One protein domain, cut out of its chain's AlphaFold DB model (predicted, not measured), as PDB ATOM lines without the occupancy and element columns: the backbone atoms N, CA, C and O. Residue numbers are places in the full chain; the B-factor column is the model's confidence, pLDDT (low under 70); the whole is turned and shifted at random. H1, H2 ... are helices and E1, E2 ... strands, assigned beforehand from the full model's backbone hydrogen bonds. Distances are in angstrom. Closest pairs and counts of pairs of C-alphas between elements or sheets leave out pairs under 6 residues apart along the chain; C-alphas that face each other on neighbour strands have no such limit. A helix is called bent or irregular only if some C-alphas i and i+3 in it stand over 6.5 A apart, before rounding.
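AT A GLANCE: This is residues 47 to 157 of the 161 residues of the protein "Deoxyribonuclease" of Thermofilum pendens (UniProt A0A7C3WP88). A small parallel sheet of three strands, E1, E2 and E3, makes the core, with H1, H2 and H3 in a row over one face. H5 packs beside the E3 edge, H4 lies beyond and is joined to H5 by a tight turn, and a long loop before H4 sticks out with residues 113 to 118. The printed part has 111 residues, with five named helices and three named strands in the order H1 E1 H2 E2 H3 E3 H4 H5, and its class is mostly helix. It is compact, with a radius of gyration of the C-alphas of 14.2 A and spans of 39 by 36 by 27 A.

IN THESE COORDINATES: H1, residues 48 to 58, begins with C-alpha 48 at (222.196, 118.972, 131.176) and is 15.4 A long. E1 is residues 64 to 67. H2, residues 72 to 79, is irregular, with C-alphas 73 and 76 7.6 A apart. E2, residues 83 to 88, measures 15.5 A. H3 is residues 91 to 98 and E3 residues 105 to 107. H4, residues 123 to 135, measures 19.7 A. H5, residues 141 to 156, measures 22.0 A and ends with C-alpha 156 at (199.197, 110.853, 138.238); it has a kink of 26 degrees near residue 149 and is only just irregular, with C-alphas 148 and 151 6.9 A apart.

HOW THE PARTS SIT: E2 is the inner strand, pairing with E1 over residues 83 to 85 (N 84 and O 65, 2.8 A) and with E3 over residues 86 to 88 (N 87 and O 105, 2.8 A). Two strand-helix-strand units, parallel neighbour strands with a helix between, are E1, H2, E2 and E2, H3, E3, both with right-handed crossovers. H1, H2 and H3 on one face of the sheet make two layers, helices over strands. H2 is over E2 at a height over the sheet of 8.3 A. H2 touches H3, the closest C-alphas being Gly 72 and Ala 97, 4.1 A, at a shallow tilt of 30 degrees, the same way. H2 also touches H1, closest at Val 51 and Ala 78, 5.8 A. The closest C-alphas of H5 and E3 are Val 105 and Val 147, 5.7 A. H4 and H5, a helical hairpin, only just touch, with 3 pairs of C-alphas within 8 A. Every O i to N i+4 pair is within hydrogen-bond range in H1 and H3, against 2 of 4 in H2, 7 of 9 in H4 and 10 of 12 in H5.

THE WHOLE: The C-alphas of Gly 60 and Arg 115, the two farthest apart, are 43.4 A apart. The printed part has no cut. The link from E3 to H4, 15 residues, is long. Mean pLDDT of the printed part is 93.9; residues 116 to 119 are under 70.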
ATOM      1  N   GLY A  47     221.129 117.306 126.712       97.44
ATOM      2  CA  GLY A  47     221.742 116.903 127.971       97.44
ATOM      3  C   GLY A  47     221.394 117.832 129.136       97.44
ATOM      4  O   GLY A  47     220.269 118.320 129.278       97.44
ATOM      5  N   ARG A  48     222.387 118.118 129.989       98.06
ATOM      6  CA  ARG A  48     222.196 118.972 131.176       98.06
ATOM      7  C   ARG A  48     221.729 120.389 130.840       98.06
ATOM      8  O   ARG A  48     221.024 120.974 131.652       98.06
ATOM      9  N   ALA A  49     222.094 120.933 129.677       98.19
ATOM     10  CA  ALA A  49     221.676 122.276 129.278       98.19
ATOM     11  C   ALA A  49     220.153 122.362 129.097       98.19
ATOM     12  O   ALA A  49     219.526 123.287 129.611       98.19
ATOM     13  N   THR A  50     219.551 121.360 128.448       97.94
ATOM     14  CA  THR A  50     218.091 121.252 128.333       97.94
ATOM     15  C   THR A  50     217.444 121.076 129.703       97.94
ATOM     16  O   THR A  50     216.461 121.751 130.001       97.94
ATOM     17  N   VAL A  51     218.015 120.229 130.568       98.50
ATOM     18  CA  VAL A  51     217.489 120.032 131.929       98.50
ATOM     19  C   VAL A  51     217.483 121.339 132.728       98.50
ATOM     20  O   VAL A  51     216.484 121.645 133.370       98.50
ATOM     21  N   GLU A  52     218.562 122.123 132.684       98.50
ATOM     22  CA  GLU A  52     218.632 123.416 133.380       98.50
ATOM     23  C   GLU A  52     217.622 124.429 132.834       98.50
ATOM     24  O   GLU A  52     216.963 125.125 133.609       98.50
ATOM     25  N   ASP A  53     217.461 124.496 131.510       97.75
ATOM     26  CA  ASP A  53     216.462 125.367 130.898       97.75
ATOM     27  C   ASP A  53     215.045 124.984 131.344       97.75
ATOM     28  O   ASP A  53     214.315 125.854 131.820       97.75
ATOM     29  N   LEU A  54     214.671 123.703 131.283       97.69
ATOM     30  CA  LEU A  54     213.362 123.233 131.745       97.69
ATOM     31  C   LEU A  54     213.161 123.494 133.241       97.69
ATOM     32  O   LEU A  54     212.154 124.080 133.637       97.69
ATOM     33  N   ALA A  55     214.149 123.130 134.063       97.62
ATOM     34  CA  ALA A  55     214.122 123.338 135.506       97.62
ATOM     35  C   ALA A  55     213.924 124.816 135.864       97.62
ATOM     36  O   ALA A  55     213.193 125.136 136.798       97.62
ATOM     37  N   SER A  56     214.533 125.737 135.111       97.19
ATOM     38  CA  SER A  56     214.364 127.175 135.334       97.19
ATOM     39  C   SER A  56     212.925 127.654 135.108       97.19
ATOM     40  O   SER A  56     212.479 128.561 135.808       97.19
ATOM     41  N   LYS A  57     212.179 127.032 134.181       94.94
ATOM     42  CA  LYS A  57     210.789 127.413 133.866       94.94
ATOM     43  C   LYS A  57     209.804 126.955 134.934       94.94
ATOM     44  O   LYS A  57     208.783 127.612 135.134       94.94
ATOM     45  N   VAL A  58     210.121 125.857 135.616       95.25
ATOM     46  CA  VAL A  58     209.248 125.223 136.616       95.25
ATOM     47  C   VAL A  58     209.692 125.474 138.058       95.25
ATOM     48  O   VAL A  58     208.994 125.105 138.999       95.25
ATOM     49  N   ARG A  59     210.846 126.118 138.262       93.94
ATOM     50  CA  ARG A  59     211.404 126.390 139.591       93.94
ATOM     51  C   ARG A  59     210.412 127.164 140.458       93.94
ATOM     52  O   ARG A  59     210.022 128.277 140.123       93.94
ATOM     53  N   GLY A  60     210.084 126.588 141.613       90.31
ATOM     54  CA  GLY A  60     209.181 127.195 142.593       90.31
ATOM     55  C   GLY A  60     207.698 127.102 142.232       90.31
ATOM     56  O   GLY A  60     206.879 127.610 142.992       90.31
ATOM     57  N   ARG A  61     207.352 126.453 141.116       90.56
ATOM     58  CA  ARG A  61     205.966 126.242 140.704       90.56
ATOM     59  C   ARG A  61     205.400 124.966 141.283       90.56
ATOM     60  O   ARG A  61     206.110 123.972 141.448       90.56
ATOM     61  N   ARG A  62     204.098 124.981 141.542       85.19
ATOM     62  CA  ARG A  62     203.351 123.770 141.886       85.19
ATOM     63  C   ARG A  62     203.019 123.033 140.592       85.19
ATOM     64  O   ARG A  62     202.664 123.655 139.599       85.19
ATOM     65  N   GLY A  63     203.222 121.721 140.562       86.50
ATOM     66  CA  GLY A  63     202.952 120.916 139.372       86.50
ATOM     67  C   GLY A  63     203.897 119.735 139.222       86.50
ATOM     68  O   GLY A  63     204.850 119.567 139.984       86.50
ATOM     69  N   ARG A  64     203.600 118.902 138.228       94.50
ATOM     70  CA  ARG A  64     204.373 117.705 137.892       94.50
ATOM     71  C   ARG A  64     204.791 117.808 136.435       94.50
ATOM     72  O   ARG A  64     203.946 117.842 135.545       94.50
ATOM     73  N   TYR A  65     206.093 117.901 136.206       97.62
ATOM     74  CA  TYR A  65     206.652 118.302 134.920       97.62
ATOM     75  C   TYR A  65     207.481 117.168 134.337       97.62
ATOM     76  O   TYR A  65     208.589 116.893 134.795       97.62
ATOM     77  N   VAL A  66     206.928 116.490 133.343       98.50
ATOM     78  CA  VAL A  66     207.544 115.348 132.682       98.50
ATOM     79  C   VAL A  66     208.491 115.842 131.597       98.50
ATOM     80  O   VAL A  66     208.078 116.557 130.686       98.50
ATOM     81  N   TYR A  67     209.759 115.442 131.671       98.38
ATOM     82  CA  TYR A  67     210.687 115.569 130.550       98.38
ATOM     83  C   TYR A  67     210.488 114.347 129.651       98.38
ATOM     84  O   TYR A  67     211.027 113.276 129.937       98.38
ATOM     85  N   HIS A  68     209.653 114.502 128.621       97.56
ATOM     86  CA  HIS A  68     209.386 113.449 127.648       97.56
ATOM     87  C   HIS A  68     210.650 113.141 126.834       97.56
ATOM     88  O   HIS A  68     211.452 114.031 126.536       97.56
ATOM     89  N   HIS A  69     210.844 111.863 126.518       96.25
ATOM     90  CA  HIS A  69     211.975 111.327 125.770       96.25
ATOM     91  C   HIS A  69     213.350 111.711 126.351       96.25
ATOM     92  O   HIS A  69     214.336 111.928 125.627       96.25
ATOM     93  N   ALA A  70     213.427 111.744 127.686       97.94
ATOM     94  CA  ALA A  70     214.614 112.104 128.446       97.94
ATOM     95  C   ALA A  70     215.802 111.180 128.140       97.94
ATOM     96  O   ALA A  70     215.673 109.962 128.007       97.94
ATOM     97  N   GLU A  71     216.997 111.765 128.084       98.38
ATOM     98  CA  GLU A  71     218.246 111.007 128.071       98.38
ATOM     99  C   GLU A  71     218.436 110.304 129.416       98.38
ATOM    100  O   GLU A  71     218.495 110.958 130.462       98.38
ATOM    101  N   GLY A  72     218.602 108.982 129.405       98.38
ATOM    102  CA  GLY A  72     218.802 108.193 130.616       98.38
ATOM    103  C   GLY A  72     220.019 108.655 131.418       98.38
ATOM    104  O   GLY A  72     219.976 108.719 132.643       98.38
ATOM    105  N   SER A  73     221.083 109.102 130.743       98.44
ATOM    106  CA  SER A  73     222.274 109.694 131.376       98.44
ATOM    107  C   SER A  73     221.988 110.976 132.176       98.44
ATOM    108  O   SER A  73     222.786 111.351 133.036       98.44
ATOM    109  N   CYS A  74     220.862 111.642 131.910       98.44
ATOM    110  CA  CYS A  74     220.423 112.859 132.583       98.44
ATOM    111  C   CYS A  74     219.265 112.626 133.565       98.44
ATOM    112  O   CYS A  74     218.873 113.577 134.239       98.44
ATOM    113  N   ALA A  75     218.736 111.402 133.690       98.50
ATOM    114  CA  ALA A  75     217.539 111.120 134.484       98.50
ATOM    115  C   ALA A  75     217.684 111.559 135.952       98.50
ATOM    116  O   ALA A  75     216.859 112.327 136.442       98.50
ATOM    117  N   GLY A  76     218.761 111.160 136.640       98.50
ATOM    118  CA  GLY A  76     219.005 111.591 138.023       98.50
ATOM    119  C   GLY A  76     219.133 113.109 138.158       98.50
ATOM    120  O   GLY A  76     218.519 113.710 139.032       98.50
ATOM    121  N   TYR A  77     219.840 113.746 137.222       98.56
ATOM    122  CA  TYR A  77     220.028 115.198 137.212       98.56
ATOM    123  C   TYR A  77     218.713 115.968 137.016       98.56
ATOM    124  O   TYR A  77     218.524 117.028 137.615       98.56
ATOM    125  N   ALA A  78     217.814 115.438 136.181       98.44
ATOM    126  CA  ALA A  78     216.473 115.972 135.965       98.44
ATOM    127  C   ALA A  78     215.589 115.795 137.208       98.44
ATOM    128  O   ALA A  78     214.965 116.762 137.647       98.44
ATOM    129  N   ALA A  79     215.610 114.605 137.819       97.81
ATOM    130  CA  ALA A  79     214.871 114.307 139.045       97.81
ATOM    131  C   ALA A  79     215.262 115.242 140.204       97.81
ATOM    132  O   ALA A  79     214.396 115.836 140.843       97.81
ATOM    133  N   GLU A  80     216.562 115.472 140.413       97.31
ATOM    134  CA  GLU A  80     217.083 116.413 141.423       97.31
ATOM    135  C   GLU A  80     216.607 117.864 141.228       97.31
ATOM    136  O   GLU A  80     216.671 118.674 142.152       97.31
ATOM    137  N   ARG A  81     216.139 118.211 140.025       97.31
ATOM    138  CA  ARG A  81     215.677 119.555 139.649       97.31
ATOM    139  C   ARG A  81     214.159 119.685 139.581       97.31
ATOM    140  O   ARG A  81     213.666 120.712 139.117       97.31
ATOM    141  N   GLY A  82     213.431 118.683 140.068       95.62
ATOM    142  CA  GLY A  82     211.969 118.701 140.122       95.62
ATOM    143  C   GLY A  82     211.290 118.367 138.793       95.62
ATOM    144  O   GLY A  82     210.116 118.684 138.619       95.62
ATOM    145  N   LEU A  83     212.009 117.740 137.857       98.06
ATOM    146  CA  LEU A  83     211.425 117.156 136.651       98.06
ATOM    147  C   LEU A  83     211.216 115.655 136.854       98.06
ATOM    148  O   LEU A  83     211.990 115.004 137.547       98.06
ATOM    149  N   VAL A  84     210.220 115.088 136.185       98.25
ATOM    150  CA  VAL A  84     210.020 113.641 136.106       98.25
ATOM    151  C   VAL A  84     210.557 113.164 134.757       98.25
ATOM    152  O   VAL A  84     209.928 113.416 133.730       98.25
ATOM    153  N   PRO A  85     211.738 112.533 134.696       98.56
ATOM    154  CA  PRO A  85     212.263 112.025 133.434       98.56
ATOM    155  C   PRO A  85     211.406 110.853 132.941       98.56
ATOM    156  O   PRO A  85     211.234 109.862 133.654       98.56
ATOM    157  N   SER A  86     210.902 110.964 131.712       98.38
ATOM    158  CA  SER A  86     210.277 109.860 130.985       98.38
ATOM    159  C   SER A  86     211.299 109.278 130.019       98.38
ATOM    160  O   SER A  86     211.646 109.887 129.009       98.38
ATOM    161  N   VAL A  87     211.878 108.142 130.402       98.50
ATOM    162  CA  VAL A  87     213.020 107.535 129.714       98.50
ATOM    163  C   VAL A  87     212.509 106.552 128.659       98.50
ATOM    164  O   VAL A  87     211.715 105.665 128.992       98.50
ATOM    165  N   PRO A  88     212.979 106.634 127.402       97.00
ATOM    166  CA  PRO A  88     212.598 105.674 126.375       97.00
ATOM    167  C   PRO A  88     212.946 104.245 126.787       97.00
ATOM    168  O   PRO A  88     214.025 103.986 127.323       97.00
ATOM    169  N   ALA A  89     212.067 103.298 126.474       96.12
ATOM    170  CA  ALA A  89     212.205 101.875 126.771       96.12
ATOM    171  C   ALA A  89     213.268 101.173 125.901       96.12
ATOM    172  O   ALA A  89     213.005 100.180 125.217       96.12
ATOM    173  N   ARG A  90     214.495 101.695 125.928       94.94
ATOM    174  CA  ARG A  90     215.697 101.135 125.313       94.94
ATOM    175  C   ARG A  90     216.650 100.682 126.418       94.94
ATOM    176  O   ARG A  90     216.765 101.335 127.452       94.94
ATOM    177  N   GLU A  91     217.294  99.532 126.224       96.06
ATOM    178  CA  GLU A  91     218.111  98.884 127.265       96.06
ATOM    179  C   GLU A  91     219.248  99.796 127.753       96.06
ATOM    180  O   GLU A  91     219.472  99.913 128.953       96.06
ATOM    181  N   ASP A  92     219.912 100.500 126.841       97.31
ATOM    182  CA  ASP A  92     220.983 101.454 127.125       97.31
ATOM    183  C   ASP A  92     220.504 102.703 127.880       97.31
ATOM    184  O   ASP A  92     221.153 103.110 128.847       97.31
ATOM    185  N   GLU A  93     219.360 103.273 127.493       98.12
ATOM    186  CA  GLU A  93     218.742 104.428 128.161       98.12
ATOM    187  C   GLU A  93     218.300 104.085 129.588       98.12
ATOM    188  O   GLU A  93     218.656 104.778 130.542       98.12
ATOM    189  N   VAL A  94     217.592 102.965 129.760       98.50
ATOM    190  CA  VAL A  94     217.132 102.502 131.078       98.50
ATOM    191  C   VAL A  94     218.324 102.175 131.978       98.50
ATOM    192  O   VAL A  94     218.368 102.619 133.124       98.50
ATOM    193  N   LEU A  95     219.338 101.465 131.469       98.50
ATOM    194  CA  LEU A  95     220.567 101.207 132.224       98.50
ATOM    195  C   LEU A  95     221.312 102.499 132.572       98.50
ATOM    196  O   LEU A  95     221.939 102.571 133.627       98.50
ATOM    197  N   ALA A  96     221.275 103.516 131.709       98.50
ATOM    198  CA  ALA A  96     221.860 104.817 132.006       98.50
ATOM    199  C   ALA A  96     221.126 105.551 133.127       98.50
ATOM    200  O   ALA A  96     221.790 106.056 134.033       98.50
ATOM    201  N   ALA A  97     219.794 105.536 133.115       98.62
ATOM    202  CA  ALA A  97     218.981 106.119 134.176       98.62
ATOM    203  C   ALA A  97     219.233 105.428 135.523       98.62
ATOM    204  O   ALA A  97     219.561 106.104 136.502       98.62
ATOM    205  N   LEU A  98     219.210 104.089 135.536       98.44
ATOM    206  CA  LEU A  98     219.417 103.255 136.728       98.44
ATOM    207  C   LEU A  98     220.772 103.475 137.414       98.44
ATOM    208  O   LEU A  98     220.883 103.242 138.615       98.44
ATOM    209  N   ARG A  99     221.798 103.959 136.695       97.75
ATOM    210  CA  ARG A  99     223.086 104.342 137.307       97.75
ATOM    211  C   ARG A  99     222.979 105.549 138.241       97.75
ATOM    212  O   ARG A  99     223.886 105.758 139.039       97.75
ATOM    213  N   SER A 100     221.929 106.356 138.108       97.38
ATOM    214  CA  SER A 100     221.776 107.626 138.828       97.38
ATOM    215  C   SER A 100     220.519 107.701 139.688       97.38
ATOM    216  O   SER A 100     220.544 108.346 140.730       97.38
ATOM    217  N   THR A 101     219.418 107.067 139.279       98.00
ATOM    218  CA  THR A 101     218.143 107.157 139.994       98.00
ATOM    219  C   THR A 101     217.204 106.010 139.627       98.00
ATOM    220  O   THR A 101     217.317 105.408 138.561       98.00
ATOM    221  N   GLN A 102     216.237 105.742 140.502       97.44
ATOM    222  CA  GLN A 102     215.046 104.939 140.205       97.44
ATOM    223  C   GLN A 102     213.785 105.809 140.091       97.44
ATOM    224  O   GLN A 102     212.709 105.271 139.877       97.44
ATOM    225  N   GLY A 103     213.895 107.134 140.244       96.69
ATOM    226  CA  GLY A 103     212.793 108.102 140.159       96.69
ATOM    227  C   GLY A 103     212.532 108.575 138.730       96.69
ATOM    228  O   GLY A 103     212.570 109.772 138.458       96.69
ATOM    229  N   PHE A 104     212.347 107.635 137.807       98.56
ATOM    230  CA  PHE A 104     211.999 107.899 136.413       98.56
ATOM    231  C   PHE A 104     210.822 107.024 135.991       98.56
ATOM    232  O   PHE A 104     210.631 105.934 136.534       98.56
ATOM    233  N   VAL A 105     210.047 107.488 135.017       98.31
ATOM    234  CA  VAL A 105     209.039 106.663 134.340       98.31
ATOM    235  C   VAL A 105     209.602 106.178 133.009       98.31
ATOM    236  O   VAL A 105     210.575 106.734 132.497       98.31
ATOM    237  N   VAL A 106     209.020 105.116 132.459       97.81
ATOM    238  CA  VAL A 106     209.454 104.542 131.183       97.81
ATOM    239  C   VAL A 106     208.367 104.697 130.145       97.81
ATOM    240  O   VAL A 106     207.205 104.391 130.399       97.81
ATOM    241  N   GLU A 107     208.765 105.108 128.949       96.25
ATOM    242  CA  GLU A 107     207.854 105.309 127.831       96.25
ATOM    243  C   GLU A 107     208.262 104.516 126.594       96.25
ATOM    244  O   GLU A 107     209.418 104.150 126.383       96.25
ATOM    245  N   SER A 108     207.268 104.252 125.757       94.12
ATOM    246  CA  SER A 108     207.455 103.587 124.471       94.12
ATOM    247  C   SER A 108     207.680 104.571 123.322       94.12
ATOM    248  O   SER A 108     208.345 104.210 122.351       94.12
ATOM    249  N   ASP A 109     207.117 105.783 123.442       89.69
ATOM    250  CA  ASP A 109     206.950 106.752 122.350       89.69
ATOM    251  C   ASP A 109     206.445 106.073 121.058       89.69
ATOM    252  O   ASP A 109     206.992 106.197 119.958       89.69
ATOM    253  N   PHE A 110     205.448 105.197 121.223       85.69
ATOM    254  CA  PHE A 110     204.977 104.338 120.148       85.69
ATOM    255  C   PHE A 110     204.188 105.138 119.110       85.69
ATOM    256  O   PHE A 110     203.012 105.446 119.296       85.69
ATOM    257  N   LEU A 111     204.831 105.420 117.978       77.62
ATOM    258  CA  LEU A 111     204.166 105.935 116.787       77.62
ATOM    259  C   LEU A 111     203.491 104.784 116.026       77.62
ATOM    260  O   LEU A 111     204.175 103.958 115.416       77.62
ATOM    261  N   ASP A 112     202.157 104.770 116.009       73.19
ATOM    262  CA  ASP A 112     201.343 103.810 115.249       73.19
ATOM    263  C   ASP A 112     201.314 104.155 113.741       73.19
ATOM    264  O   ASP A 112     200.269 104.428 113.150       73.19
ATOM    265  N   ASP A 113     202.498 104.227 113.112       75.25
ATOM    266  CA  ASP A 113     202.645 104.409 111.663       75.25
ATOM    267  C   ASP A 113     202.969 103.061 110.994       75.25
ATOM    268  O   ASP A 113     204.114 102.590 111.075       75.25
ATOM    269  N   PRO A 114     202.016 102.448 110.264       72.12
ATOM    270  CA  PRO A 114     202.217 101.153 109.614       72.12
ATOM    271  C   PRO A 114     203.328 101.165 108.553       72.12
ATOM    272  O   PRO A 114     203.784 100.104 108.129       72.12
ATOM    273  N   ARG A 115     203.808 102.343 108.128       78.38
ATOM    274  CA  ARG A 115     204.933 102.492 107.190       78.38
ATOM    275  C   ARG A 115     206.301 102.381 107.866       78.38
ATOM    276  O   ARG A 115     207.311 102.348 107.166       78.38
ATOM    277  N   ARG A 116     206.365 102.334 109.203       66.25
ATOM    278  CA  ARG A 116     207.613 102.257 109.986       66.25
ATOM    279  C   ARG A 116     207.644 101.051 110.946       66.25
ATOM    280  O   ARG A 116     207.926 101.227 112.136       66.25
ATOM    281  N   PRO A 117     207.395  99.812 110.471       62.34
ATOM    282  CA  PRO A 117     207.391  98.636 111.337       62.34
ATOM    283  C   PRO A 117     208.770  98.427 111.984       62.34
ATOM    284  O   PRO A 117     209.797  98.438 111.309       62.34
ATOM    285  N   GLY A 118     208.796  98.254 113.308       59.88
ATOM    286  CA  GLY A 118     210.020  97.995 114.079       59.88
ATOM    287  C   GLY A 118     210.896  99.220 114.380       59.88
ATOM    288  O   GLY A 118     211.883  99.081 115.098       59.88
ATOM    289  N   ALA A 119     210.545 100.415 113.894       61.62
ATOM    290  CA  ALA A 119     211.265 101.653 114.221       61.62
ATOM    291  C   ALA A 119     210.912 102.220 115.612       61.62
ATOM    292  O   ALA A 119     211.561 103.154 116.080       61.62
ATOM    293  N   VAL A 120     209.880 101.665 116.249       70.75
ATOM    294  CA  VAL A 120     209.290 102.133 117.505       70.75
ATOM    295  C   VAL A 120     209.308 101.025 118.548       70.75
ATOM    296  O   VAL A 120     209.132  99.845 118.230       70.75
ATOM    297  N   VAL A 121     209.529 101.395 119.809       79.75
ATOM    298  CA  VAL A 121     209.415 100.441 120.909       79.75
ATOM    299  C   VAL A 121     207.933 100.224 121.159       79.75
ATOM    300  O   VAL A 121     207.213 101.163 121.456       79.75
ATOM    301  N   ALA A 122     207.447  98.995 121.019       87.69
ATOM    302  CA  ALA A 122     206.051  98.718 121.331       87.69
ATOM    303  C   ALA A 122     205.815  98.713 122.855       87.69
ATOM    304  O   ALA A 122     206.643  98.137 123.571       87.69
ATOM    305  N   PRO A 123     204.685  99.241 123.369       88.56
ATOM    306  CA  PRO A 123     204.410  99.287 124.809       88.56
ATOM    307  C   PRO A 123     204.484  97.908 125.480       88.56
ATOM    308  O   PRO A 123     205.105  97.740 126.527       88.56
ATOM    309  N   TRP A 124     203.958  96.872 124.821       88.62
ATOM    310  CA  TRP A 124     203.999  95.486 125.312       88.62
ATOM    311  C   TRP A 124     205.410  94.868 125.336       88.62
ATOM    312  O   TRP A 124     205.610  93.771 125.856       88.62
ATOM    313  N   SER A 125     206.416  95.541 124.775       90.69
ATOM    314  CA  SER A 125     207.816  95.112 124.856       90.69
ATOM    315  C   SER A 125     208.546  95.662 126.085       90.69
ATOM    316  O   SER A 125     209.598  95.121 126.425       90.69
ATOM    317  N   ILE A 126     207.978  96.646 126.797       95.75
ATOM    318  CA  ILE A 126     208.544  97.188 128.048       95.75
ATOM    319  C   ILE A 126     208.687  96.074 129.092       95.75
ATOM    320  O   ILE A 126     209.760  95.897 129.668       95.75
ATOM    321  N   GLN A 127     207.652  95.244 129.258       94.81
ATOM    322  CA  GLN A 127     207.693  94.092 130.164       94.81
ATOM    323  C   GLN A 127     208.862  93.149 129.834       94.81
ATOM    324  O   GLN A 127     209.585  92.700 130.721       94.81
ATOM    325  N   ARG A 128     209.088  92.862 128.544       95.62
ATOM    326  CA  ARG A 128     210.177  91.976 128.101       95.62
ATOM    327  C   ARG A 128     211.556  92.564 128.383       95.62
ATOM    328  O   ARG A 128     212.468  91.806 128.715       95.62
ATOM    329  N   LEU A 129     211.711  93.882 128.256       96.75
ATOM    330  CA  LEU A 129     212.938  94.579 128.634       96.75
ATOM    331  C   LEU A 129     213.192  94.447 130.142       96.75
ATOM    332  O   LEU A 129     214.257  93.977 130.536       96.75
ATOM    333  N   PHE A 130     212.214  94.786 130.979       98.00
ATOM    334  CA  PHE A 130     212.391  94.762 132.434       98.00
ATOM    335  C   PHE A 130     212.607  93.353 132.988       98.00
ATOM    336  O   PHE A 130     213.534  93.157 133.771       98.00
ATOM    337  N   ASN A 131     211.871  92.347 132.503       97.69
ATOM    338  CA  ASN A 131     212.108  90.947 132.879       97.69
ATOM    339  C   ASN A 131     213.544  90.511 132.560       97.69
ATOM    340  O   ASN A 131     214.191  89.834 133.358       97.69
ATOM    341  N   ARG A 132     214.069  90.921 131.399       97.94
ATOM    342  CA  ARG A 132     215.455  90.635 131.017       97.94
ATOM    343  C   ARG A 132     216.436  91.326 131.955       97.94
ATOM    344  O   ARG A 132     217.376  90.679 132.408       97.94
ATOM    345  N   LEU A 133     216.227  92.609 132.244       98.25
ATOM    346  CA  LEU A 133     217.105  93.365 133.130       98.25
ATOM    347  C   LEU A 133     217.137  92.763 134.543       98.25
ATOM    348  O   LEU A 133     218.222  92.607 135.102       98.25
ATOM    349  N   VAL A 134     215.983  92.339 135.069       98.44
ATOM    350  CA  VAL A 134     215.882  91.622 136.350       98.44
ATOM    351  C   VAL A 134     216.618  90.284 136.285       98.44
ATOM    352  O   VAL A 134     217.484  90.020 137.114       98.44
ATOM    353  N   SER A 135     216.367  89.470 135.253       98.12
ATOM    354  CA  SER A 135     217.014  88.153 135.102       98.12
ATOM    355  C   SER A 135     218.542  88.224 134.995       98.12
ATOM    356  O   SER A 135     219.238  87.288 135.376       98.12
ATOM    357  N   ARG A 136     219.071  89.341 134.481       98.06
ATOM    358  CA  ARG A 136     220.511  89.605 134.355       98.06
ATOM    359  C   ARG A 136     221.107  90.296 135.586       98.06
ATOM    360  O   ARG A 136     222.304  90.562 135.594       98.06
ATOM    361  N   GLY A 137     220.297  90.594 136.602       97.38
ATOM    362  CA  GLY A 137     220.743  91.233 137.839       97.38
ATOM    363  C   GLY A 137     221.043  92.729 137.714       97.38
ATOM    364  O   GLY A 137     221.730  93.274 138.572       97.38
ATOM    365  N   TYR A 138     220.546  93.408 136.674       97.69
ATOM    366  CA  TYR A 138     220.737  94.858 136.520       97.69
ATOM    367  C   TYR A 138     219.849  95.685 137.459       97.69
ATOM    368  O   TYR A 138     220.195  96.818 137.784       97.69
ATOM    369  N   LEU A 139     218.713  95.135 137.893       97.62
ATOM    370  CA  LEU A 139     217.848  95.700 138.929       97.62
ATOM    371  C   LEU A 139     217.058  94.589 139.630       97.62
ATOM    372  O   LEU A 139     216.891  93.502 139.079       97.62
ATOM    373  N   SER A 140     216.567  94.860 140.838       98.06
ATOM    374  CA  SER A 140     215.669  93.952 141.560       98.06
ATOM    375  C   SER A 140     214.228  94.060 141.054       98.06
ATOM    376  O   SER A 140     213.850  95.057 140.440       98.06
ATOM    377  N   GLU A 141     213.391  93.072 141.376       97.62
ATOM    378  CA  GLU A 141     211.944  93.149 141.123       97.62
ATOM    379  C   GLU A 141     211.304  94.367 141.802       97.62
ATOM    380  O   GLU A 141     210.495  95.049 141.185       97.62
ATOM    381  N   GLY A 142     211.724  94.708 143.027       97.75
ATOM    382  CA  GLY A 142     211.251  95.914 143.716       97.75
ATOM    383  C   GLY A 142     211.641  97.209 142.992       97.75
ATOM    384  O   GLY A 142     210.827  98.117 142.866       97.75
ATOM    385  N   ALA A 143     212.857  97.284 142.442       97.31
ATOM    386  CA  ALA A 143     213.271  98.427 141.627       97.31
ATOM    387  C   ALA A 143     212.496  98.495 140.299       97.31
ATOM    388  O   ALA A 143     212.141  99.582 139.846       97.31
ATOM    389  N   ALA A 144     212.201  97.344 139.685       97.94
ATOM    390  CA  ALA A 144     211.349  97.277 138.502       97.94
ATOM    391  C   ALA A 144     209.918  97.738 138.816       97.94
ATOM    392  O   ALA A 144     209.366  98.536 138.064       97.94
ATOM    393  N   HIS A 145     209.349  97.298 139.942       97.44
ATOM    394  CA  HIS A 145     208.032  97.722 140.420       97.44
ATOM    395  C   HIS A 145     207.973  99.236 140.636       97.44
ATOM    396  O   HIS A 145     207.067  99.897 140.136       97.44
ATOM    397  N   ARG A 146     208.990  99.813 141.283       97.44
ATOM    398  CA  ARG A 146     209.097 101.264 141.460       97.44
ATOM    399  C   ARG A 146     209.031 102.026 140.137       97.44
ATOM    400  O   ARG A 146     208.221 102.934 139.985       97.44
ATOM    401  N   VAL A 147     209.865 101.633 139.176       97.94
ATOM    402  CA  VAL A 147     209.974 102.312 137.875       97.94
ATOM    403  C   VAL A 147     208.716 102.135 137.018       97.94
ATOM    404  O   VAL A 147     208.305 103.071 136.334       97.94
ATOM    405  N   LEU A 148     208.108 100.947 137.037       96.94
ATOM    406  CA  LEU A 148     206.978 100.606 136.167       96.94
ATOM    407  C   LEU A 148     205.604 100.938 136.759       96.94
ATOM    408  O   LEU A 148     204.650 101.061 135.995       96.94
ATOM    409  N   VAL A 149     205.489 101.039 138.086       97.12
ATOM    410  CA  VAL A 149     204.202 101.119 138.794       97.12
ATOM    411  C   VAL A 149     204.164 102.296 139.766       97.12
ATOM    412  O   VAL A 149     203.340 103.189 139.588       97.12
ATOM    413  N   GLU A 150     205.056 102.346 140.763       97.81
ATOM    414  CA  GLU A 150     204.985 103.369 141.828       97.81
ATOM    415  C   GLU A 150     205.139 104.783 141.261       97.81
ATOM    416  O   GLU A 150     204.278 105.633 141.471       97.81
ATOM    417  N   ASN A 151     206.187 105.025 140.468       97.50
ATOM    418  CA  ASN A 151     206.488 106.365 139.963       97.50
ATOM    419  C   ASN A 151     205.368 106.927 139.074       97.50
ATOM    420  O   ASN A 151     205.079 108.122 139.125       97.50
ATOM    421  N   ILE A 152     204.746 106.087 138.239       96.38
ATOM    422  CA  ILE A 152     203.657 106.522 137.353       96.38
ATOM    423  C   ILE A 152     202.357 106.743 138.139       96.38
ATOM    424  O   ILE A 152     201.635 107.703 137.866       96.38
ATOM    425  N   ALA A 153     202.095 105.915 139.155       97.06
ATOM    426  CA  ALA A 153     200.972 106.082 140.070       97.06
ATOM    427  C   ALA A 153     201.096 107.390 140.871       97.06
ATOM    428  O   ALA A 153     200.163 108.191 140.892       97.06
ATOM    429  N   GLU A 154     202.277 107.673 141.429       95.75
ATOM    430  CA  GLU A 154     202.594 108.933 142.116       95.75
ATOM    431  C   GLU A 154     202.487 110.145 141.173       95.75
ATOM    432  O   GLU A 154     201.870 111.163 141.511       95.75
ATOM    433  N   LEU A 155     203.029 110.030 139.952       96.12
ATOM    434  CA  LEU A 155     202.971 111.086 138.938       96.12
ATOM    435  C   LEU A 155     201.530 111.490 138.612       96.12
ATOM    436  O   LEU A 155     201.263 112.675 138.439       96.12
ATOM    437  N   TYR A 156     200.595 110.546 138.550       94.69
ATOM    438  CA  TYR A 156     199.197 110.853 138.238       94.69
ATOM    439  C   TYR A 156     198.281 110.927 139.463       94.69
ATOM    440  O   TYR A 156     197.145 111.375 139.333       94.69
ATOM    441  N   GLY A 157     198.779 110.597 140.657       93.56
ATOM    442  CA  GLY A 157     197.988 110.566 141.889       93.56
ATOM    443  C   GLY A 157     196.892 109.500 141.859       93.56
ATOM    444  O   GLY A 157     195.774 109.773 142.287       93.56
TER     445      GLY A 157